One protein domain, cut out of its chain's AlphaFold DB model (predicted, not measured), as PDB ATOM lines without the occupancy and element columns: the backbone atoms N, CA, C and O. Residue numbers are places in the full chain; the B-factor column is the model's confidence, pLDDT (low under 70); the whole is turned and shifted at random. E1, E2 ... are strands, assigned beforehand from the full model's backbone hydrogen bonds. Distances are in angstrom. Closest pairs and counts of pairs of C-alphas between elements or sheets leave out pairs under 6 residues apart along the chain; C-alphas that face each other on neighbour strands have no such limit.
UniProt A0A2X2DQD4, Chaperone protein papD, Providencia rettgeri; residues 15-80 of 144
ATOM      1  N   VAL A  15     209.805 187.465 312.923       87.81
ATOM      2  CA  VAL A  15     208.409 187.297 313.340       87.81
ATOM      3  C   VAL A  15     208.259 187.427 314.851       87.81
ATOM      4  O   VAL A  15     209.118 186.990 315.615       87.81
ATOM      5  N   ALA A  16     207.147 188.022 315.281       90.00
ATOM      6  CA  ALA A  16     206.780 188.161 316.685       90.00
ATOM      7  C   ALA A  16     205.559 187.288 316.996       90.00
ATOM      8  O   ALA A  16     204.527 187.406 316.340       90.00
ATOM      9  N   LEU A  17     205.679 186.428 318.004       92.12
ATOM     10  CA  LEU A  17     204.668 185.458 318.412       92.12
ATOM     11  C   LEU A  17     204.327 185.612 319.904       92.12
ATOM     12  O   LEU A  17     205.235 185.825 320.705       92.12
ATOM     13  N   PRO A  18     203.063 185.429 320.315       92.00
ATOM     14  CA  PRO A  18     201.879 185.290 319.467       92.00
ATOM     15  C   PRO A  18     201.522 186.616 318.773       92.00
ATOM     16  O   PRO A  18     201.752 187.691 319.322       92.00
ATOM     17  N   PHE A  19     200.930 186.543 317.577       88.44
ATOM     18  CA  PHE A  19     200.540 187.735 316.808       88.44
ATOM     19  C   PHE A  19     199.404 188.536 317.458       88.44
ATOM     20  O   PHE A  19     199.325 189.751 317.293       88.44
ATOM     21  N   LEU A  20     198.525 187.852 318.194       91.50
ATOM     22  CA  LEU A  20     197.419 188.437 318.939       91.50
ATOM     23  C   LEU A  20     197.257 187.667 320.246       91.50
ATOM     24  O   LEU A  20     197.278 186.437 320.258       91.50
ATOM     25  N   GLN A  21     197.087 188.388 321.349       91.81
ATOM     26  CA  GLN A  21     196.786 187.778 322.637       91.81
ATOM     27  C   GLN A  21     196.000 188.725 323.532       91.81
ATOM     28  O   GLN A  21     196.188 189.941 323.497       91.81
ATOM     29  N   LYS A  22     195.149 188.148 324.379       91.00
ATOM     30  CA  LYS A  22     194.446 188.879 325.430       91.00
ATOM     31  C   LYS A  22     195.350 189.027 326.654       91.00
ATOM     32  O   LYS A  22     195.957 188.056 327.109       91.00
ATOM     33  N   ILE A  23     195.394 190.235 327.209       90.00
ATOM     34  CA  ILE A  23     196.146 190.560 328.424       90.00
ATOM     35  C   ILE A  23     195.155 191.068 329.471       90.00
ATOM     36  O   ILE A  23     194.392 191.994 329.207       90.00
ATOM     37  N   GLY A  24     195.126 190.423 330.639       89.69
ATOM     38  CA  GLY A  24     194.303 190.856 331.769       89.69
ATOM     39  C   GLY A  24     194.955 191.975 332.593       89.69
ATOM     40  O   GLY A  24     196.144 192.260 332.424       89.69
ATOM     41  N   PRO A  25     194.217 192.584 333.537       88.81
ATOM     42  CA  PRO A  25     194.764 193.595 334.436       88.81
ATOM     43  C   PRO A  25     196.025 193.094 335.153       88.81
ATOM     44  O   PRO A  25     196.042 191.983 335.677       88.81
ATOM     45  N   LYS A  26     197.082 193.919 335.160       90.81
ATOM     46  CA  LYS A  26     198.396 193.629 335.775       90.81
ATOM     47  C   LYS A  26     199.120 192.385 335.231       90.81
ATOM     48  O   LYS A  26     200.165 192.012 335.763       90.81
ATOM     49  N   GLN A  27     198.616 191.750 334.172       92.06
ATOM     50  CA  GLN A  27     199.287 190.601 333.576       92.06
ATOM     51  C   GLN A  27     200.484 191.044 332.740       92.06
ATOM     52  O   GLN A  27     200.408 191.983 331.950       92.06
ATOM     53  N   LYS A  28     201.579 190.299 332.871       89.75
ATOM     54  CA  LYS A  28     202.720 190.363 331.961       89.75
ATOM     55  C   LYS A  28     202.631 189.175 331.014       89.75
ATOM     56  O   LYS A  28     202.321 188.063 331.441       89.75
ATOM     57  N   LYS A  29     202.886 189.405 329.731       90.19
ATOM     58  CA  LYS A  29     202.948 188.353 328.714       90.19
ATOM     59  C   LYS A  29     204.267 188.444 327.974       90.19
ATOM     60  O   LYS A  29     204.773 189.536 327.731       90.19
ATOM     61  N   GLN A  30     204.808 187.286 327.628       92.38
ATOM     62  CA  GLN A  30     206.020 187.195 326.836       92.38
ATOM     63  C   GLN A  30     205.668 187.214 325.349       92.38
ATOM     64  O   GLN A  30     204.676 186.620 324.925       92.38
ATOM     65  N   ILE A  31     206.498 187.900 324.570       92.81
ATOM     66  CA  ILE A  31     206.502 187.840 323.111       92.81
ATOM     67  C   ILE A  31     207.809 187.173 322.700       92.81
ATOM     68  O   ILE A  31     208.883 187.588 323.133       92.81
ATOM     69  N   LYS A  32     207.724 186.138 321.869       92.88
ATOM     70  CA  LYS A  32     208.878 185.518 321.227       92.88
ATOM     71  C   LYS A  32     209.143 186.230 319.908       92.88
ATOM     72  O   LYS A  32     208.278 186.249 319.040       92.88
ATOM     73  N   ILE A  33     210.343 186.777 319.755       91.19
ATOM     74  CA  ILE A  33     210.836 187.316 318.487       91.19
ATOM     75  C   ILE A  33     211.774 186.268 317.893       91.19
ATOM     76  O   ILE A  33     212.736 185.868 318.548       91.19
ATOM     77  N   ALA A  34     211.467 185.781 316.696       88.25
ATOM     78  CA  ALA A  34     212.234 184.743 316.020       88.25
ATOM     79  C   ALA A  34     212.715 185.233 314.653       88.25
ATOM     80  O   ALA A  34     211.955 185.856 313.913       88.25
ATOM     81  N   TYR A  35     213.974 184.934 314.337       84.38
ATOM     82  CA  TYR A  35     214.534 185.103 313.002       84.38
ATOM     83  C   TYR A  35     214.147 183.896 312.135       84.38
ATOM     84  O   TYR A  35     214.144 182.766 312.623       84.38
ATOM     85  N   MET A  36     213.776 184.137 310.882       81.56
ATOM     86  CA  MET A  36     213.406 183.103 309.920       81.56
ATOM     87  C   MET A  36     214.538 182.929 308.907       81.56
ATOM     88  O   MET A  36     214.723 183.760 308.020       81.56
ATOM     89  N   ASP A  37     215.267 181.818 309.021       64.81
ATOM     90  CA  ASP A  37     216.485 181.521 308.247       64.81
ATOM     91  C   ASP A  37     216.260 181.327 306.728       64.81
ATOM     92  O   ASP A  37     217.214 181.150 305.977       64.81
ATOM     93  N   GLY A  38     215.013 181.379 306.244       58.97
ATOM     94  CA  GLY A  38     214.660 181.072 304.851       58.97
ATOM     95  C   GLY A  38     214.725 182.243 303.864       58.97
ATOM     96  O   GLY A  38     214.681 182.013 302.659       58.97
ATOM     97  N   GLN A  39     214.805 183.493 304.335       59.12
ATOM     98  CA  GLN A  39     214.874 184.685 303.478       59.12
ATOM     99  C   GLN A  39     215.857 185.692 304.082       59.12
ATOM    100  O   GLN A  39     215.473 186.636 304.778       59.12
ATOM    101  N   ASN A  40     217.150 185.449 303.845       62.41
ATOM    102  CA  ASN A  40     218.264 186.264 304.332       62.41
ATOM    103  C   ASN A  40     218.335 187.609 303.580       62.41
ATOM    104  O   ASN A  40     219.222 187.840 302.765       62.41
ATOM    105  N   THR A  41     217.350 188.481 303.804       74.12
ATOM    106  CA  THR A  41     217.296 189.824 303.200       74.12
ATOM    107  C   THR A  41     217.999 190.880 304.048       74.12
ATOM    108  O   THR A  41     218.086 192.034 303.636       74.12
ATOM    109  N   LEU A  42     218.448 190.525 305.258       83.75
ATOM    110  CA  LEU A  42     219.136 191.457 306.142       83.75
ATOM    111  C   LEU A  42     220.651 191.428 305.878       83.75
ATOM    112  O   LEU A  42     221.213 190.354 305.671       83.75
ATOM    113  N   PRO A  43     221.327 192.591 305.905       87.69
ATOM    114  CA  PRO A  43     222.781 192.667 305.869       87.69
ATOM    115  C   PRO A  43     223.438 191.760 306.912       87.69
ATOM    116  O   PRO A  43     223.001 191.695 308.060       87.69
ATOM    117  N   THR A  44     224.522 191.099 306.514       88.56
ATOM    118  CA  THR A  44     225.325 190.229 307.383       88.56
ATOM    119  C   THR A  44     226.551 190.939 307.964       88.56
ATOM    120  O   THR A  44     227.147 190.438 308.914       88.56
ATOM    121  N   ASP A  45     226.899 192.116 307.427       90.56
ATOM    122  CA  ASP A  45     228.101 192.896 307.753       90.56
ATOM    123  C   ASP A  45     227.838 194.107 308.671       90.56
ATOM    124  O   ASP A  45     228.772 194.833 309.028       90.56
ATOM    125  N   ARG A  46     226.569 194.379 309.009       90.94
ATOM    126  CA  ARG A  46     226.140 195.524 309.829       90.94
ATOM    127  C   ARG A  46     224.765 195.305 310.454       90.94
ATOM    128  O   ARG A  46     223.987 194.471 309.999       90.94
ATOM    129  N   GLU A  47     224.444 196.094 311.471       92.12
ATOM    130  CA  GLU A  47     223.131 196.065 312.104       92.12
ATOM    131  C   GLU A  47     222.013 196.591 311.196       92.12
ATOM    132  O   GLU A  47     222.198 197.496 310.383       92.12
ATOM    133  N   SER A  48     220.804 196.078 311.415       90.19
ATOM    134  CA  SER A  48     219.583 196.574 310.772       90.19
ATOM    135  C   SER A  48     218.629 197.178 311.798       90.19
ATOM    136  O   SER A  48     218.385 196.571 312.841       90.19
ATOM    137  N   LEU A  49     218.068 198.355 311.493       89.38
ATOM    138  CA  LEU A  49     216.991 198.954 312.286       89.38
ATOM    139  C   LEU A  49     215.629 198.501 311.757       89.38
ATOM    140  O   LEU A  49     215.247 198.808 310.626       89.38
ATOM    141  N   LEU A  50     214.892 197.838 312.634       88.12
ATOM    142  CA  LEU A  50     213.537 197.344 312.451       88.12
ATOM    143  C   LEU A  50     212.607 197.996 313.480       88.12
ATOM    144  O   LEU A  50     213.061 198.667 314.414       88.12
ATOM    145  N   TYR A  51     211.300 197.799 313.332       88.75
ATOM    146  CA  TYR A  51     210.312 198.352 314.248       88.75
ATOM    147  C   TYR A  51     209.291 197.314 314.706       88.75
ATOM    148  O   TYR A  51     208.388 196.899 313.971       88.75
ATOM    149  N   PHE A  52     209.334 197.008 315.999       90.25
ATOM    150  CA  PHE A  52     208.298 196.222 316.642       90.25
ATOM    151  C   PHE A  52     207.090 197.113 316.955       90.25
ATOM    152  O   PHE A  52     207.162 198.037 317.767       90.25
ATOM    153  N   ASN A  53     205.981 196.848 316.267       90.25
ATOM    154  CA  ASN A  53     204.738 197.598 316.407       90.25
ATOM    155  C   ASN A  53     203.740 196.789 317.236       90.25
ATOM    156  O   ASN A  53     203.379 195.676 316.849       90.25
ATOM    157  N   VAL A  54     203.273 197.371 318.338       90.81
ATOM    158  CA  VAL A  54     202.280 196.786 319.240       90.81
ATOM    159  C   VAL A  54     201.034 197.656 319.222       90.81
ATOM    160  O   VAL A  54     201.111 198.854 319.487       90.81
ATOM    161  N   LEU A  55     199.894 197.040 318.922       91.31
ATOM    162  CA  LEU A  55     198.587 197.683 318.960       91.31
ATOM    163  C   LEU A  55     197.804 197.141 320.158       91.31
ATOM    164  O   LEU A  55     197.504 195.951 320.224       91.31
ATOM    165  N   GLY A  56     197.498 198.014 321.109       89.69
ATOM    166  CA  GLY A  56     196.627 197.724 322.237       89.69
ATOM    167  C   GLY A  56     195.184 198.020 321.867       89.69
ATOM    168  O   GLY A  56     194.809 199.185 321.767       89.69
ATOM    169  N   ILE A  57     194.384 196.971 321.679       88.12
ATOM    170  CA  ILE A  57     192.952 197.082 321.389       88.12
ATOM    171  C   ILE A  57     192.201 197.162 322.727       88.12
ATOM    172  O   ILE A  57     192.269 196.201 323.504       88.12
ATOM    173  N   PRO A  58     191.517 198.280 323.032       85.69
ATOM    174  CA  PRO A  58     190.761 198.402 324.269       85.69
ATOM    175  C   PRO A  58     189.538 197.468 324.260       85.69
ATOM    176  O   PRO A  58     189.014 197.134 323.194       85.69
ATOM    177  N   PRO A  59     189.048 197.037 325.435       82.56
ATOM    178  CA  PRO A  59     187.759 196.363 325.519       82.56
ATOM    179  C   PRO A  59     186.639 197.317 325.082       82.56
ATOM    180  O   PRO A  59     186.703 198.520 325.339       82.56
ATOM    181  N   GLN A  60     185.591 196.780 324.455       82.19
ATOM    182  CA  GLN A  60     184.428 197.585 324.087       82.19
ATOM    183  C   GLN A  60     183.712 198.105 325.340       82.19
ATOM    184  O   GLN A  60     183.411 197.345 326.265       82.19
ATOM    185  N   GLY A  61     183.446 199.411 325.357       78.38
ATOM    186  CA  GLY A  61     182.595 200.046 326.361       78.38
ATOM    187  C   GLY A  61     181.128 199.649 326.180       78.38
ATOM    188  O   GLY A  61     180.707 199.297 325.082       78.38
ATOM    189  N   LYS A  62     180.349 199.703 327.265       77.25
ATOM    190  CA  LYS A  62     178.906 199.402 327.241       77.25
ATOM    191  C   LYS A  62     178.034 200.613 326.889       77.25
ATOM    192  O   LYS A  62     176.846 200.441 326.642       77.25
ATOM    193  N   GLU A  63     178.599 201.818 326.892       85.44
ATOM    194  CA  GLU A  63     177.856 203.051 326.630       85.44
ATOM    195  C   GLU A  63     177.914 203.453 325.156       85.44
ATOM    196  O   GLU A  63     178.955 203.334 324.512       85.44
ATOM    197  N   ALA A  64     176.796 203.974 324.645       78.81
ATOM    198  CA  ALA A  64     176.662 204.396 323.251       78.81
ATOM    199  C   ALA A  64     177.569 205.587 322.884       78.81
ATOM    200  O   ALA A  64     177.968 205.711 321.731       78.81
ATOM    201  N   ASN A  65     177.939 206.423 323.863       81.38
ATOM    202  CA  ASN A  65     178.729 207.644 323.667       81.38
ATOM    203  C   ASN A  65     180.048 207.603 324.453       81.38
ATOM    204  O   ASN A  65     180.339 208.493 325.250       81.38
ATOM    205  N   ALA A  66     180.848 206.556 324.254       81.44
ATOM    206  CA  ALA A  66     182.141 206.415 324.917       81.44
ATOM    207  C   ALA A  66     183.314 206.741 323.981       81.44
ATOM    208  O   ALA A  66     183.406 206.220 322.868       81.44
ATOM    209  N   VAL A  67     184.268 207.538 324.470       81.94
ATOM    210  CA  VAL A  67     185.567 207.733 323.812       81.94
ATOM    211  C   VAL A  67     186.464 206.537 324.121       81.94
ATOM    212  O   VAL A  67     186.719 206.221 325.283       81.94
ATOM    213  N   GLN A  68     186.962 205.873 323.077       81.69
ATOM    214  CA  GLN A  68     187.892 204.753 323.205       81.69
ATOM    215  C   GLN A  68     189.305 205.184 322.824       81.69
ATOM    216  O   GLN A  68     189.549 205.676 321.724       81.69
ATOM    217  N   PHE A  69     190.256 204.944 323.726       83.94
ATOM    218  CA  PHE A  69     191.672 205.175 323.467       83.94
ATOM    219  C   PHE A  69     192.340 203.875 323.027       83.94
ATOM    220  O   PHE A  69     192.302 202.870 323.736       83.94
ATOM    221  N   THR A  70     192.979 203.911 321.862       86.19
ATOM    222  CA  THR A  70     193.834 202.825 321.372       86.19
ATOM    223  C   THR A  70     195.285 203.240 321.555       86.19
ATOM    224  O   THR A  70     195.671 204.345 321.176       86.19
ATOM    225  N   ILE A  71     196.100 202.357 322.129       88.19
ATOM    226  CA  ILE A  71     197.526 202.619 322.331       88.19
ATOM    227  C   ILE A  71     198.295 201.922 321.216       88.19
ATOM    228  O   ILE A  71     198.186 200.709 321.048       88.19
ATOM    229  N   GLN A  72     199.106 202.676 320.481       91.00
ATOM    230  CA  GLN A  72     200.058 202.118 319.529       91.00
ATOM    231  C   GLN A  72     201.483 202.420 319.992       91.00
ATOM    232  O   GLN A  72     201.901 203.574 320.041       91.00
ATOM    233  N   SER A  73     202.243 201.368 320.281       91.38
ATOM    234  CA  SER A  73     203.654 201.468 320.646       91.38
ATOM    235  C   SER A  73     204.518 201.020 319.477       91.38
ATOM    236  O   SER A  73     204.353 199.915 318.960       91.38
ATOM    237  N   ARG A  74     205.468 201.864 319.073       91.88
ATOM    238  CA  ARG A  74     206.468 201.543 318.051       91.88
ATOM    239  C   ARG A  74     207.852 201.545 318.685       91.88
ATOM    240  O   ARG A  74     208.372 202.592 319.055       91.88
ATOM    241  N   LEU A  75     208.441 200.365 318.804       90.88
ATOM    242  CA  LEU A  75     209.723 200.143 319.463       90.88
ATOM    243  C   LEU A  75     210.806 199.875 318.415       90.88
ATOM    244  O   LEU A  75     210.568 199.140 317.458       90.88
ATOM    245  N   LYS A  76     211.993 200.466 318.588       91.06
ATOM    246  CA  LYS A  76     213.163 200.160 317.750       91.06
ATOM    247  C   LYS A  76     213.656 198.751 318.083       91.06
ATOM    248  O   LYS A  76     213.868 198.439 319.252       91.06
ATOM    249  N   LEU A  77     213.846 197.925 317.061       90.88
ATOM    250  CA  LEU A  77     214.402 196.581 317.163       90.88
ATOM    251  C   LEU A  77     215.688 196.531 316.335       90.88
ATOM    252  O   LEU A  77     215.655 196.745 315.126       90.88
ATOM    253  N   PHE A  78     216.819 196.269 316.982       91.88
ATOM    254  CA  PHE A  78     218.113 196.174 316.312       91.88
ATOM    255  C   PHE A  78     218.453 194.710 316.055       91.88
ATOM    256  O   PHE A  78     218.601 193.929 316.994       91.88
ATOM    257  N   TYR A  79     218.569 194.336 314.782       89.69
ATOM    258  CA  TYR A  79     219.092 193.030 314.397       89.69
ATOM    259  C   TYR A  79     220.609 193.111 314.255       89.69
ATOM    260  O   TYR A  79     221.113 193.935 313.487       89.69
ATOM    261  N   ARG A  80     221.319 192.239 314.979       90.75
ATOM    262  CA  ARG A  80     222.779 192.148 314.972       90.75
ATOM    263  C   ARG A  80     223.219 190.790 314.412       90.75
ATOM    264  O   ARG A  80     223.076 189.787 315.113       90.75
TER     265      ARG A  80
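This is residues 15 to 80 of the 144 residues of the protein "Chaperone protein papD" of Providencia rettgeri (UniProt A0A2X2DQD4). With little regular structure, this is a rod built on one long hairpin, E3 and E4, whose tip, residues 61 to 67, sticks out; a short hairpin, E1 and E2, lies off one side. The printed part has 66 residues, of which 25 are in named elements, under half; the class is all strand, with E1 to E4 in chain order and no named helix, in two antiparallel sheets, E1 - E2 and E3 - E4. The whole is only just extended, close to loose, with radius of gyration of the C-alphas 16.7 A and spans of 54 by 21 by 19 A.

Look first at the hairpin of E1, residues 15 to 17, and E2, residues 32 to 35, antiparallel at 157 degrees; N 15 and O 34 are within hydrogen-bond range, 2.9 A. Next, E3, residues 48 to 56, and E4, residues 71 to 79, form a hairpin, antiparallel at 157 degrees, with N 50 and O 77 at 2.8 A. E1 and E3 are only just apart, their closest C-alphas 8.2 A from each other.

Find C-alpha 15 at (208.409, 187.297, 313.340), where E1 begins; it runs 6.6 A, E2 10.0 A, E3 25.7 A. E4 runs 24.9 A to C-alpha 79 at (219.092, 193.030, 314.397).

The C-alphas farthest apart, Asp 45 and Ala 64, are 54.9 A apart. The printed part has no cut; its three links are long. Residues 37 to 40 have pLDDT under 70.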